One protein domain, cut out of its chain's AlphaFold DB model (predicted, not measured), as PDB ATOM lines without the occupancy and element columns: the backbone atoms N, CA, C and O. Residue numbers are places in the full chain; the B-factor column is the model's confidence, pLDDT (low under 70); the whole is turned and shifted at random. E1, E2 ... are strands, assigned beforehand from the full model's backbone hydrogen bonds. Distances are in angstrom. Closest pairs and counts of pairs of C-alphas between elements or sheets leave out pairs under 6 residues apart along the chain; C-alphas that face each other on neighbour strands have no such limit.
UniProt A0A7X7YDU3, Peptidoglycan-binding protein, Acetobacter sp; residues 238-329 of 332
ATOM      1  N   ILE A 238      52.130 -30.208 -24.460       82.56
ATOM      2  CA  ILE A 238      52.097 -31.227 -23.412       82.56
ATOM      3  C   ILE A 238      51.404 -32.480 -23.976       82.56
ATOM      4  O   ILE A 238      50.210 -32.424 -24.291       82.56
ATOM      5  N   PRO A 239      52.098 -33.620 -24.143       77.69
ATOM      6  CA  PRO A 239      51.456 -34.844 -24.607       77.69
ATOM      7  C   PRO A 239      50.573 -35.444 -23.505       77.69
ATOM      8  O   PRO A 239      50.994 -35.542 -22.353       77.69
ATOM      9  N   ILE A 240      49.367 -35.893 -23.864       70.56
ATOM     10  CA  ILE A 240      48.483 -36.654 -22.969       70.56
ATOM     11  C   ILE A 240      48.587 -38.146 -23.345       70.56
ATOM     12  O   ILE A 240      48.070 -38.540 -24.394       70.56
ATOM     13  N   PRO A 241      49.283 -38.995 -22.557       58.53
ATOM     14  CA  PRO A 241      49.535 -40.379 -22.948       58.53
ATOM     15  C   PRO A 241      48.304 -41.296 -22.764       58.53
ATOM     16  O   PRO A 241      47.602 -41.158 -21.757       58.53
ATOM     17  N   PRO A 242      48.109 -42.320 -23.630       51.66
ATOM     18  CA  PRO A 242      46.977 -43.263 -23.599       51.66
ATOM     19  C   PRO A 242      46.949 -44.265 -22.431       51.66
ATOM     20  O   PRO A 242      46.156 -45.206 -22.465       51.66
ATOM     21  N   ALA A 243      47.787 -44.093 -21.409       44.28
ATOM     22  CA  ALA A 243      47.762 -44.888 -20.178       44.28
ATOM     23  C   ALA A 243      47.735 -44.018 -18.911       44.28
ATOM     24  O   ALA A 243      47.823 -44.536 -17.797       44.28
ATOM     25  N   SER A 244      47.620 -42.694 -19.060       46.91
ATOM     26  CA  SER A 244      47.451 -41.810 -17.909       46.91
ATOM     27  C   SER A 244      46.005 -41.874 -17.434       46.91
ATOM     28  O   SER A 244      45.168 -41.046 -17.778       46.91
ATOM     29  N   TYR A 245      45.715 -42.886 -16.613       40.88
ATOM     30  CA  TYR A 245      44.638 -42.789 -15.636       40.88
ATOM     31  C   TYR A 245      44.799 -41.428 -14.954       40.88
ATOM     32  O   TYR A 245      45.897 -41.100 -14.495       40.88
ATOM     33  N   TYR A 246      43.753 -40.606 -14.994       46.97
ATOM     34  CA  TYR A 246      43.737 -39.242 -14.475       46.97
ATOM     35  C   TYR A 246      43.974 -39.287 -12.952       46.97
ATOM     36  O   TYR A 246      43.045 -39.210 -12.157       46.97
ATOM     37  N   ASN A 247      45.227 -39.445 -12.519       40.88
ATOM     38  CA  ASN A 247      45.649 -39.406 -11.117       40.88
ATOM     39  C   ASN A 247      45.691 -37.944 -10.630       40.88
ATOM     40  O   ASN A 247      46.701 -37.477 -10.120       40.88
ATOM     41  N   GLY A 248      44.611 -37.185 -10.851       47.03
ATOM     42  CA  GLY A 248      44.360 -35.891 -10.203       47.03
ATOM     43  C   GLY A 248      45.282 -34.707 -10.542       47.03
ATOM     44  O   GLY A 248      45.110 -33.654  -9.942       47.03
ATOM     45  N   ASN A 249      46.227 -34.822 -11.481       53.69
ATOM     46  CA  ASN A 249      47.297 -33.818 -11.646       53.69
ATOM     47  C   ASN A 249      47.034 -32.684 -12.658       53.69
ATOM     48  O   ASN A 249      47.850 -31.767 -12.743       53.69
ATOM     49  N   ILE A 250      45.944 -32.713 -13.432       66.69
ATOM     50  CA  ILE A 250      45.614 -31.627 -14.372       66.69
ATOM     51  C   ILE A 250      44.281 -31.013 -13.967       66.69
ATOM     52  O   ILE A 250      43.220 -31.559 -14.275       66.69
ATOM     53  N   ASP A 251      44.362 -29.875 -13.280       74.44
ATOM     54  CA  ASP A 251      43.223 -28.999 -13.017       74.44
ATOM     55  C   ASP A 251      42.729 -28.389 -14.346       74.44
ATOM     56  O   ASP A 251      43.483 -27.638 -14.976       74.44
ATOM     57  N   PRO A 252      41.491 -28.686 -14.789       75.56
ATOM     58  CA  PRO A 252      40.925 -28.138 -16.020       75.56
ATOM     59  C   PRO A 252      40.923 -26.605 -16.062       75.56
ATOM     60  O   PRO A 252      41.087 -26.034 -17.137       75.56
ATOM     61  N   TYR A 253      40.770 -25.935 -14.915       77.19
ATOM     62  CA  TYR A 253      40.796 -24.473 -14.844       77.19
ATOM     63  C   TYR A 253      42.234 -23.931 -14.882       77.19
ATOM     64  O   TYR A 253      42.519 -22.992 -15.620       77.19
ATOM     65  N   GLY A 254      43.175 -24.565 -14.174       76.12
ATOM     66  CA  GLY A 254      44.607 -24.227 -14.205       76.12
ATOM     67  C   GLY A 254      45.354 -24.600 -15.499       76.12
ATOM     68  O   GLY A 254      46.563 -24.343 -15.629       76.12
ATOM     69  N   ALA A 255      44.671 -25.235 -16.454       82.31
ATOM     70  CA  ALA A 255      45.215 -25.608 -17.755       82.31
ATOM     71  C   ALA A 255      45.012 -24.537 -18.839       82.31
ATOM     72  O   ALA A 255      45.687 -24.620 -19.864       82.31
ATOM     73  N   GLU A 256      44.134 -23.549 -18.625       84.12
ATOM     74  CA  GLU A 256      43.786 -22.523 -19.619       84.12
ATOM     75  C   GLU A 256      45.034 -21.843 -20.218       84.12
ATOM     76  O   GLU A 256      45.971 -21.466 -19.513       84.12
ATOM     77  N   GLY A 257      45.069 -21.738 -21.549       80.50
ATOM     78  CA  GLY A 257      46.184 -21.171 -22.308       80.50
ATOM     79  C   GLY A 257      47.340 -22.134 -22.611       80.50
ATOM     80  O   GLY A 257      48.210 -21.786 -23.403       80.50
ATOM     81  N   LYS A 258      47.367 -23.348 -22.042       87.69
ATOM     82  CA  LYS A 258      48.391 -24.367 -22.351       87.69
ATOM     83  C   LYS A 258      47.962 -25.241 -23.528       87.69
ATOM     84  O   LYS A 258      46.779 -25.543 -23.685       87.69
ATOM     85  N   CYS A 259      48.921 -25.686 -24.337       89.81
ATOM     86  CA  CYS A 259      48.649 -26.577 -25.461       89.81
ATOM     87  C   CYS A 259      48.876 -28.044 -25.126       89.81
ATOM     88  O   CYS A 259      49.850 -28.411 -24.469       89.81
ATOM     89  N   PHE A 260      48.000 -28.884 -25.668       87.94
ATOM     90  CA  PHE A 260      48.020 -30.320 -25.456       87.94
ATOM     91  C   PHE A 260      47.943 -31.069 -26.783       87.94
ATOM     92  O   PHE A 260      47.235 -30.651 -27.702       87.94
ATOM     93  N   ALA A 261      48.663 -32.190 -26.866       87.56
ATOM     94  CA  ALA A 261      48.527 -33.157 -27.948       87.56
ATOM     95  C   ALA A 261      47.747 -34.378 -27.456       87.56
ATOM     96  O   ALA A 261      48.143 -35.015 -26.476       87.56
ATOM     97  N   ILE A 262      46.660 -34.713 -28.153       83.75
ATOM     98  CA  ILE A 262      45.788 -35.839 -27.810       83.75
ATOM     99  C   ILE A 262      45.455 -36.688 -29.038       83.75
ATOM    100  O   ILE A 262      45.102 -36.175 -30.098       83.75
ATOM    101  N   SER A 263      45.574 -38.007 -28.890       82.06
ATOM    102  CA  SER A 263      45.195 -38.972 -29.926       82.06
ATOM    103  C   SER A 263      43.682 -39.178 -29.943       82.06
ATOM    104  O   SER A 263      43.098 -39.547 -28.923       82.06
ATOM    105  N   THR A 264      43.061 -39.018 -31.112       78.56
ATOM    106  CA  THR A 264      41.669 -39.417 -31.383       78.56
ATOM    107  C   THR A 264      41.562 -40.869 -31.873       78.56
ATOM    108  O   THR A 264      40.462 -41.329 -32.172       78.56
ATOM    109  N   ALA A 265      42.677 -41.613 -31.946       70.81
ATOM    110  CA  ALA A 265      42.691 -43.065 -32.151       70.81
ATOM    111  C   ALA A 265      42.578 -43.800 -30.805       70.81
ATOM    112  O   ALA A 265      43.438 -43.588 -29.945       70.81
ATOM    113  N   GLN A 266      41.585 -44.687 -30.626       62.84
ATOM    114  CA  GLN A 266      41.556 -45.667 -29.525       62.84
ATOM    115  C   GLN A 266      40.602 -46.862 -29.783       62.84
ATOM    116  O   GLN A 266      39.624 -46.706 -30.513       62.84
ATOM    117  N   PRO A 267      40.846 -48.051 -29.180       47.69
ATOM    118  CA  PRO A 267      40.271 -49.326 -29.638       47.69
ATOM    119  C   PRO A 267      38.911 -49.735 -29.042       47.69
ATOM    120  O   PRO A 267      38.406 -50.795 -29.401       47.69
ATOM    121  N   ALA A 268      38.304 -48.969 -28.127       48.94
ATOM    122  CA  ALA A 268      37.064 -49.395 -27.465       48.94
ATOM    123  C   ALA A 268      36.160 -48.215 -27.072       48.94
ATOM    124  O   ALA A 268      36.291 -47.659 -25.986       48.94
ATOM    125  N   GLY A 269      35.240 -47.847 -27.968       51.06
ATOM    126  CA  GLY A 269      33.873 -47.382 -27.661       51.06
ATOM    127  C   GLY A 269      33.627 -46.117 -26.821       51.06
ATOM    128  O   GLY A 269      32.483 -45.693 -26.733       51.06
ATOM    129  N   ASN A 270      34.635 -45.479 -26.235       64.94
ATOM    130  CA  ASN A 270      34.458 -44.403 -25.251       64.94
ATOM    131  C   ASN A 270      34.596 -43.003 -25.867       64.94
ATOM    132  O   ASN A 270      35.165 -42.100 -25.257       64.94
ATOM    133  N   ILE A 271      34.115 -42.823 -27.095       66.69
ATOM    134  CA  ILE A 271      34.083 -41.531 -27.782       66.69
ATOM    135  C   ILE A 271      32.635 -41.053 -27.815       66.69
ATOM    136  O   ILE A 271      31.752 -41.769 -28.282       66.69
ATOM    137  N   GLN A 272      32.396 -39.836 -27.340       66.25
ATOM    138  CA  GLN A 272      31.078 -39.222 -27.318       66.25
ATOM    139  C   GLN A 272      31.123 -37.879 -28.037       66.25
ATOM    140  O   GLN A 272      31.872 -36.982 -27.669       66.25
ATOM    141  N   TRP A 273      30.276 -37.702 -29.042       66.12
ATOM    142  CA  TRP A 273      30.079 -36.390 -29.648       66.12
ATOM    143  C   TRP A 273      29.154 -35.564 -28.760       66.12
ATOM    144  O   TRP A 273      28.038 -35.990 -28.459       66.12
ATOM    145  N   LEU A 274      29.619 -34.390 -28.329       55.88
ATOM    146  CA  LEU A 274      28.758 -33.422 -27.646       55.88
ATOM    147  C   LEU A 274      28.021 -32.548 -28.666       55.88
ATOM    148  O   LEU A 274      26.856 -32.217 -28.453       55.88
ATOM    149  N   THR A 275      28.673 -32.225 -29.792       61.22
ATOM    150  CA  THR A 275      28.096 -31.524 -30.956       61.22
ATOM    151  C   THR A 275      28.810 -31.936 -32.255       61.22
ATOM    152  O   THR A 275      29.779 -32.693 -32.216       61.22
ATOM    153  N   ALA A 276      28.363 -31.414 -33.409       47.94
ATOM    154  CA  ALA A 276      28.916 -31.715 -34.739       47.94
ATOM    155  C   ALA A 276      30.434 -31.470 -34.874       47.94
ATOM    156  O   ALA A 276      31.093 -32.128 -35.679       47.94
ATOM    157  N   ASN A 277      30.981 -30.565 -34.060       71.38
ATOM    158  CA  ASN A 277      32.403 -30.223 -34.043       71.38
ATOM    159  C   ASN A 277      33.005 -30.303 -32.629       71.38
ATOM    160  O   ASN A 277      34.063 -29.732 -32.371       71.38
ATOM    161  N   ALA A 278      32.326 -30.988 -31.702       74.75
ATOM    162  CA  ALA A 278      32.798 -31.167 -30.337       74.75
ATOM    163  C   ALA A 278      32.863 -32.650 -29.960       74.75
ATOM    164  O   ALA A 278      31.845 -33.347 -29.921       74.75
ATOM    165  N   LEU A 279      34.070 -33.111 -29.650       82.25
ATOM    166  CA  LEU A 279      34.418 -34.499 -29.385       82.25
ATOM    167  C   LEU A 279      34.849 -34.668 -27.929       82.25
ATOM    168  O   LEU A 279      35.862 -34.112 -27.520       82.25
ATOM    169  N   LEU A 280      34.115 -35.460 -27.157       78.50
ATOM    170  CA  LEU A 280      34.482 -35.859 -25.805       78.50
ATOM    171  C   LEU A 280      35.087 -37.262 -25.819       78.50
ATOM    172  O   LEU A 280      34.477 -38.222 -26.290       78.50
ATOM    173  N   ILE A 281      36.277 -37.390 -25.248       76.38
ATOM    174  CA  ILE A 281      36.933 -38.680 -25.053       76.38
ATOM    175  C   ILE A 281      36.633 -39.110 -23.612       76.38
ATOM    176  O   ILE A 281      37.034 -38.461 -22.662       76.38
ATOM    177  N   LEU A 282      35.863 -40.174 -23.397       62.59
ATOM    178  CA  LEU A 282      35.402 -40.550 -22.050       62.59
ATOM    179  C   LEU A 282      36.481 -41.282 -21.234       62.59
ATOM    180  O   LEU A 282      36.457 -41.230 -20.010       62.59
ATOM    181  N   GLY A 283      37.455 -41.919 -21.898       59.56
ATOM    182  CA  GLY A 283      38.640 -42.500 -21.242       59.56
ATOM    183  C   GLY A 283      39.675 -41.461 -20.783       59.56
ATOM    184  O   GLY A 283      40.535 -41.770 -19.966       59.56
ATOM    185  N   TYR A 284      39.560 -40.232 -21.294       63.84
ATOM    186  CA  TYR A 284      40.394 -39.066 -21.002       63.84
ATOM    187  C   TYR A 284      39.461 -37.868 -21.027       63.84
ATOM    188  O   TYR A 284      39.315 -37.365 -22.132       63.84
ATOM    189  N   PRO A 285      38.798 -37.439 -19.928       68.88
ATOM    190  CA  PRO A 285      37.685 -36.480 -19.963       68.88
ATOM    191  C   PRO A 285      38.150 -35.128 -20.514       68.88
ATOM    192  O   PRO A 285      38.450 -34.182 -19.790       68.88
ATOM    193  N   VAL A 286      38.244 -35.084 -21.832       82.00
ATOM    194  CA  VAL A 286      38.845 -34.061 -22.658       82.00
ATOM    195  C   VAL A 286      37.826 -33.812 -23.738       82.00
ATOM    196  O   VAL A 286      37.483 -34.706 -24.518       82.00
ATOM    197  N   LEU A 287      37.320 -32.592 -23.738       86.50
ATOM    198  CA  LEU A 287      36.405 -32.105 -24.739       86.50
ATOM    199  C   LEU A 287      37.199 -31.296 -25.753       86.50
ATOM    200  O   LEU A 287      37.720 -30.236 -25.433       86.50
ATOM    201  N   ILE A 288      37.274 -31.776 -26.981       88.62
ATOM    202  CA  ILE A 288      37.859 -31.039 -28.091       88.62
ATOM    203  C   ILE A 288      36.719 -30.310 -28.791       88.62
ATOM    204  O   ILE A 288      35.841 -30.965 -29.339       88.62
ATOM    205  N   VAL A 289      36.719 -28.982 -28.777       83.88
ATOM    206  CA  VAL A 289      35.789 -28.146 -29.543       83.88
ATOM    207  C   VAL A 289      36.492 -27.572 -30.760       83.88
ATOM    208  O   VAL A 289      37.652 -27.178 -30.697       83.88
ATOM    209  N   SER A 290      35.796 -27.523 -31.879       82.19
ATOM    210  CA  SER A 290      36.333 -27.069 -33.151       82.19
ATOM    211  C   SER A 290      35.258 -26.297 -33.907       82.19
ATOM    212  O   SER A 290      34.068 -26.529 -33.711       82.19
ATOM    213  N   ASP A 291      35.666 -25.399 -34.797       72.56
ATOM    214  CA  ASP A 291      34.747 -24.772 -35.760       72.56
ATOM    215  C   ASP A 291      34.547 -25.660 -37.004       72.56
ATOM    216  O   ASP A 291      33.672 -25.418 -37.830       72.56
ATOM    217  N   GLN A 292      35.350 -26.721 -37.118       73.75
ATOM    218  CA  GLN A 292      35.368 -27.684 -38.217       73.75
ATOM    219  C   GLN A 292      35.264 -29.125 -37.703       73.75
ATOM    220  O   GLN A 292      35.611 -29.411 -36.555       73.75
ATOM    221  N   HIS A 293      34.826 -30.050 -38.558       75.00
ATOM    222  CA  HIS A 293      34.692 -31.452 -38.173       75.00
ATOM    223  C   HIS A 293      36.028 -32.054 -37.723       75.00
ATOM    224  O   HIS A 293      37.055 -31.933 -38.395       75.00
ATOM    225  N   ILE A 294      35.996 -32.739 -36.581       79.06
ATOM    226  CA  ILE A 294      37.172 -33.396 -36.011       79.06
ATOM    227  C   ILE A 294      37.335 -34.765 -36.674       79.06
ATOM    228  O   ILE A 294      36.445 -35.612 -36.606       79.06
ATOM    229  N   GLN A 295      38.485 -35.001 -37.299       81.12
ATOM    230  CA  GLN A 295      38.818 -36.293 -37.886       81.12
ATOM    231  C   GLN A 295      39.287 -37.267 -36.800       81.12
ATOM    232  O   GLN A 295      40.117 -36.945 -35.941       81.12
ATOM    233  N   LEU A 296      38.739 -38.480 -36.841       82.44
ATOM    234  CA  LEU A 296      39.148 -39.574 -35.964       82.44
ATOM    235  C   LEU A 296      40.459 -40.202 -36.452       82.44
ATOM    236  O   LEU A 296      40.836 -40.061 -37.614       82.44
ATOM    237  N   ASN A 297      41.129 -40.932 -35.561       81.56
ATOM    238  CA  ASN A 297      42.421 -41.578 -35.808       81.56
ATOM    239  C   ASN A 297      43.568 -40.618 -36.166       81.56
ATOM    240  O   ASN A 297      44.470 -40.968 -36.922       81.56
ATOM    241  N   GLN A 298      43.539 -39.412 -35.604       84.94
ATOM    242  CA  GLN A 298      44.562 -38.386 -35.773       84.94
ATOM    243  C   GLN A 298      45.067 -37.916 -34.407       84.94
ATOM    244  O   GLN A 298      44.400 -38.089 -33.389       84.94
ATOM    245  N   THR A 299      46.232 -37.273 -34.367       87.06
ATOM    246  CA  THR A 299      46.666 -36.545 -33.165       87.06
ATOM    247  C   THR A 299      46.271 -35.087 -33.311       87.06
ATOM    248  O   THR A 299      46.759 -34.402 -34.206       87.06
ATOM    249  N   VAL A 300      45.402 -34.608 -32.430       89.25
ATOM    250  CA  VAL A 300      44.968 -33.212 -32.374       89.25
ATOM    251  C   VAL A 300      45.902 -32.421 -31.468       89.25
ATOM    252  O   VAL A 300      46.210 -32.855 -30.359       89.25
ATOM    253  N   ILE A 301      46.307 -31.238 -31.926       89.56
ATOM    254  CA  ILE A 301      46.910 -30.192 -31.102       89.56
ATOM    255  C   ILE A 301      45.816 -29.162 -30.817       89.56
ATOM    256  O   ILE A 301      45.215 -28.607 -31.743       89.56
ATOM    257  N   GLY A 302      45.551 -28.916 -29.537       90.06
ATOM    258  CA  GLY A 302      44.556 -27.944 -29.095       90.06
ATOM    259  C   GLY A 302      45.055 -27.100 -27.932       90.06
ATOM    260  O   GLY A 302      45.874 -27.554 -27.131       90.06
ATOM    261  N   ILE A 303      44.550 -25.872 -27.836       91.50
ATOM    262  CA  ILE A 303      44.803 -24.981 -26.700       91.50
ATOM    263  C   ILE A 303      43.684 -25.128 -25.679       91.50
ATOM    264  O   ILE A 303      42.504 -25.094 -26.034       91.50
ATOM    265  N   ALA A 304      44.042 -25.297 -24.413       89.81
ATOM    266  CA  ALA A 304      43.071 -25.353 -23.340       89.81
ATOM    267  C   ALA A 304      42.370 -24.003 -23.177       89.81
ATOM    268  O   ALA A 304      43.006 -22.951 -23.095       89.81
ATOM    269  N   ILE A 305      41.049 -24.060 -23.128       88.31
ATOM    270  CA  ILE A 305      40.163 -22.932 -22.856       88.31
ATOM    271  C   ILE A 305      39.414 -23.202 -21.555       88.31
ATOM    272  O   ILE A 305      39.473 -24.312 -21.015       88.31
ATOM    273  N   LYS A 306      38.672 -22.203 -21.072       87.56
ATOM    274  CA  LYS A 306      37.779 -22.374 -19.928       87.56
ATOM    275  C   LYS A 306      36.939 -23.664 -20.072       87.56
ATOM    276  O   LYS A 306      36.260 -23.820 -21.091       87.56
ATOM    277  N   PRO A 307      36.966 -24.571 -19.077       81.50
ATOM    278  CA  PRO A 307      36.256 -25.843 -19.137       81.50
ATOM    279  C   PRO A 307      34.762 -25.676 -19.402       81.50
ATOM    280  O   PRO A 307      34.077 -24.922 -18.709       81.50
ATOM    281  N   ILE A 308      34.247 -26.424 -20.373       83.12
ATOM    282  CA  ILE A 308      32.813 -26.528 -20.633       83.12
ATOM    283  C   ILE A 308      32.277 -27.698 -19.815       83.12
ATOM    284  O   ILE A 308      32.665 -28.848 -20.022       83.12
ATOM    285  N   GLN A 309      31.376 -27.403 -18.882       79.44
ATOM    286  CA  GLN A 309      30.747 -28.415 -18.041       79.44
ATOM    287  C   GLN A 309      29.627 -29.137 -18.791       79.44
ATOM    288  O   GLN A 309      28.890 -28.530 -19.568       79.44
ATOM    289  N   TYR A 310      29.468 -30.431 -18.526       64.88
ATOM    290  CA  TYR A 310      28.363 -31.225 -19.061       64.88
ATOM    291  C   TYR A 310      27.848 -32.213 -18.016       64.88
ATOM    292  O   TYR A 310      28.597 -32.669 -17.156       64.88
ATOM    293  N   ASN A 311      26.574 -32.590 -18.098       65.88
ATOM    294  CA  ASN A 311      26.029 -33.656 -17.260       65.88
ATOM    295  C   ASN A 311      26.211 -35.003 -17.968       65.88
ATOM    296  O   ASN A 311      25.841 -35.144 -19.136       65.88
ATOM    297  N   SER A 312      26.775 -35.999 -17.279       56.78
ATOM    298  CA  SER A 312      26.807 -37.369 -17.797       56.78
ATOM    299  C   SER A 312      25.390 -37.932 -17.899       56.78
ATOM    300  O   SER A 312      24.448 -37.414 -17.298       56.78
ATOM    301  N   ALA A 313      25.239 -39.053 -18.604       48.38
ATOM    302  CA  ALA A 313      23.966 -39.771 -18.687       48.38
ATOM    303  C   ALA A 313      23.397 -40.191 -17.311       48.38
ATOM    304  O   ALA A 313      22.207 -40.474 -17.205       48.38
ATOM    305  N   MET A 314      24.229 -40.210 -16.261       49.97
ATOM    306  CA  MET A 314      23.836 -40.494 -14.875       49.97
ATOM    307  C   MET A 314      23.480 -39.233 -14.067       49.97
ATOM    308  O   MET A 314      23.221 -39.327 -12.872       49.97
ATOM    309  N   GLY A 315      23.477 -38.053 -14.694       49.72
ATOM    310  CA  GLY A 315      23.129 -36.779 -14.060       49.72
ATOM    311  C   GLY A 315      24.273 -36.101 -13.301       49.72
ATOM    312  O   GLY A 315      24.085 -35.005 -12.782       49.72
ATOM    313  N   SER A 316      25.464 -36.702 -13.257       66.50
ATOM    314  CA  SER A 316      26.630 -36.095 -12.608       66.50
ATOM    315  C   SER A 316      27.233 -35.003 -13.488       66.50
ATOM    316  O   SER A 316      27.540 -35.244 -14.657       66.50
ATOM    317  N   MET A 317      27.462 -33.821 -12.920       72.00
ATOM    318  CA  MET A 317      28.185 -32.744 -13.590       72.00
ATOM    319  C   MET A 317      29.666 -33.113 -13.730       72.00
ATOM    320  O   MET A 317      30.333 -33.446 -12.754       72.00
ATOM    321  N   ASN A 318      30.177 -33.055 -14.953       72.75
ATOM    322  CA  ASN A 318      31.559 -33.325 -15.311       72.75
ATOM    323  C   ASN A 318      32.193 -32.046 -15.849       72.75
ATOM    324  O   ASN A 318      31.570 -31.293 -16.597       72.75
ATOM    325  N   THR A 319      33.445 -31.815 -15.468       81.81
ATOM    326  CA  THR A 319      34.235 -30.658 -15.901       81.81
ATOM    327  C   THR A 319      35.479 -31.178 -16.625       81.81
ATOM    328  O   THR A 319      36.529 -31.315 -16.000       81.81
ATOM    329  N   PRO A 320      35.358 -31.572 -17.904       83.44
ATOM    330  CA  PRO A 320      36.484 -32.072 -18.675       83.44
ATOM    331  C   PRO A 320      37.473 -30.942 -18.978       83.44
ATOM    332  O   PRO A 320      37.092 -29.774 -19.100       83.44
ATOM    333  N   LEU A 321      38.736 -31.297 -19.200       84.50
ATOM    334  CA  LEU A 321      39.672 -30.381 -19.849       84.50
ATOM    335  C   LEU A 321      39.117 -30.033 -21.235       84.50
ATOM    336  O   LEU A 321      38.866 -30.925 -22.038       84.50
ATOM    337  N   THR A 322      38.902 -28.754 -21.533       90.62
ATOM    338  CA  THR A 322      38.342 -28.354 -22.829       90.62
ATOM    339  C   THR A 322      39.426 -27.752 -23.706       90.62
ATOM    340  O   THR A 322      40.050 -26.765 -23.332       90.62
ATOM    341  N   LEU A 323      39.654 -28.349 -24.871       91.31
ATOM    342  CA  LEU A 323      40.638 -27.917 -25.852       91.31
ATOM    343  C   LEU A 323      39.927 -27.326 -27.063       91.31
ATOM    344  O   LEU A 323      39.089 -27.989 -27.668       91.31
ATOM    345  N   ARG A 324      40.300 -26.116 -27.476       92.56
ATOM    346  CA  ARG A 324      39.951 -25.620 -28.807       92.56
ATOM    347  C   ARG A 324      40.939 -26.184 -29.821       92.56
ATOM    348  O   ARG A 324      42.149 -26.015 -29.663       92.56
ATOM    349  N   PHE A 325      40.419 -26.856 -30.841       92.00
ATOM    350  CA  PHE A 325      41.187 -27.421 -31.942       92.00
ATOM    351  C   PHE A 325      42.012 -26.335 -32.636       92.00
ATOM    352  O   PHE A 325      41.498 -25.259 -32.942       92.00
ATOM    353  N   LEU A 326      43.286 -26.635 -32.892       88.44
ATOM    354  CA  LEU A 326      44.167 -25.782 -33.685       88.44
ATOM    355  C   LEU A 326      44.552 -26.470 -34.993       88.44
ATOM    356  O   LEU A 326      44.346 -25.912 -36.066       88.44
ATOM    357  N   ARG A 327      45.123 -27.678 -34.901       89.25
ATOM    358  CA  ARG A 327      45.618 -28.446 -36.053       89.25
ATOM    359  C   ARG A 327      45.850 -29.915 -35.708       89.25
ATOM    360  O   ARG A 327      45.845 -30.294 -34.538       89.25
ATOM    361  N   TYR A 328      46.131 -30.727 -36.722       87.69
ATOM    362  CA  TYR A 328      46.647 -32.082 -36.541       87.69
ATOM    363  C   TYR A 328      48.180 -32.080 -36.420       87.69
ATOM    364  O   TYR A 328      48.871 -31.253 -37.020       87.69
ATOM    365  N   SER A 329      48.726 -33.011 -35.640       80.06
ATOM    366  CA  SER A 329      50.170 -33.245 -35.557       80.06
ATOM    367  C   SER A 329      50.714 -33.655 -36.931       80.06
ATOM    368  O   SER A 329      50.129 -34.505 -37.596       80.06
TER     369      SER A 329
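What this domain is: This is residues 238 to 329 of the 332 residues of the protein "Peptidoglycan-binding protein" of Acetobacter sp (UniProt A0A7X7YDU3). There is little regular structure beyond one strongly twisted sheet of six strands, with a long loop, residues 306 to 320, at one end of the longest axis. The 92 printed residues have no named helix; E1 to E6 hold 33, all strand. The sheet, E1 E5 E6 E4 E3 E2, is mixed. It is compact, radius of gyration of the C-alphas 12.1 A, spanning 33 by 27 by 26 A.

Where its parts are: Find C-alpha 259 at (48.649, -26.577, -25.461), where E1, residues 259 to 263, begins. Then come E2, residues 271 to 275, E3, 278 to 281, E4, 286 to 289, and E5, 299 to 305, 18.3 A long. E6, residues 321 to 328, 18.2 A, bends by 65 degrees at residue 325 and ends at C-alpha 328 (46.647, -32.082, -36.541).

How they stand to each other: Look within hydrogen-bond range: antiparallel E1 and E5 have N 260 and O 302, 2.9 A; hairpin E5 and E6, N 303 and O 324, 3.0 A; parallel E6 and E4, N 287 and O 321, 2.8 A. E2 E3 E4 form a meander, each strand the antiparallel neighbour of the one before: N 272 and O 280, 2.8 A; N 279 and O 288, 2.8 A.

The domain as a whole: The printed part has no cut. The E5 to E6 link is long. Mean pLDDT of the printed part is 73.3; 32 residues are under 70, among them 241 to 250.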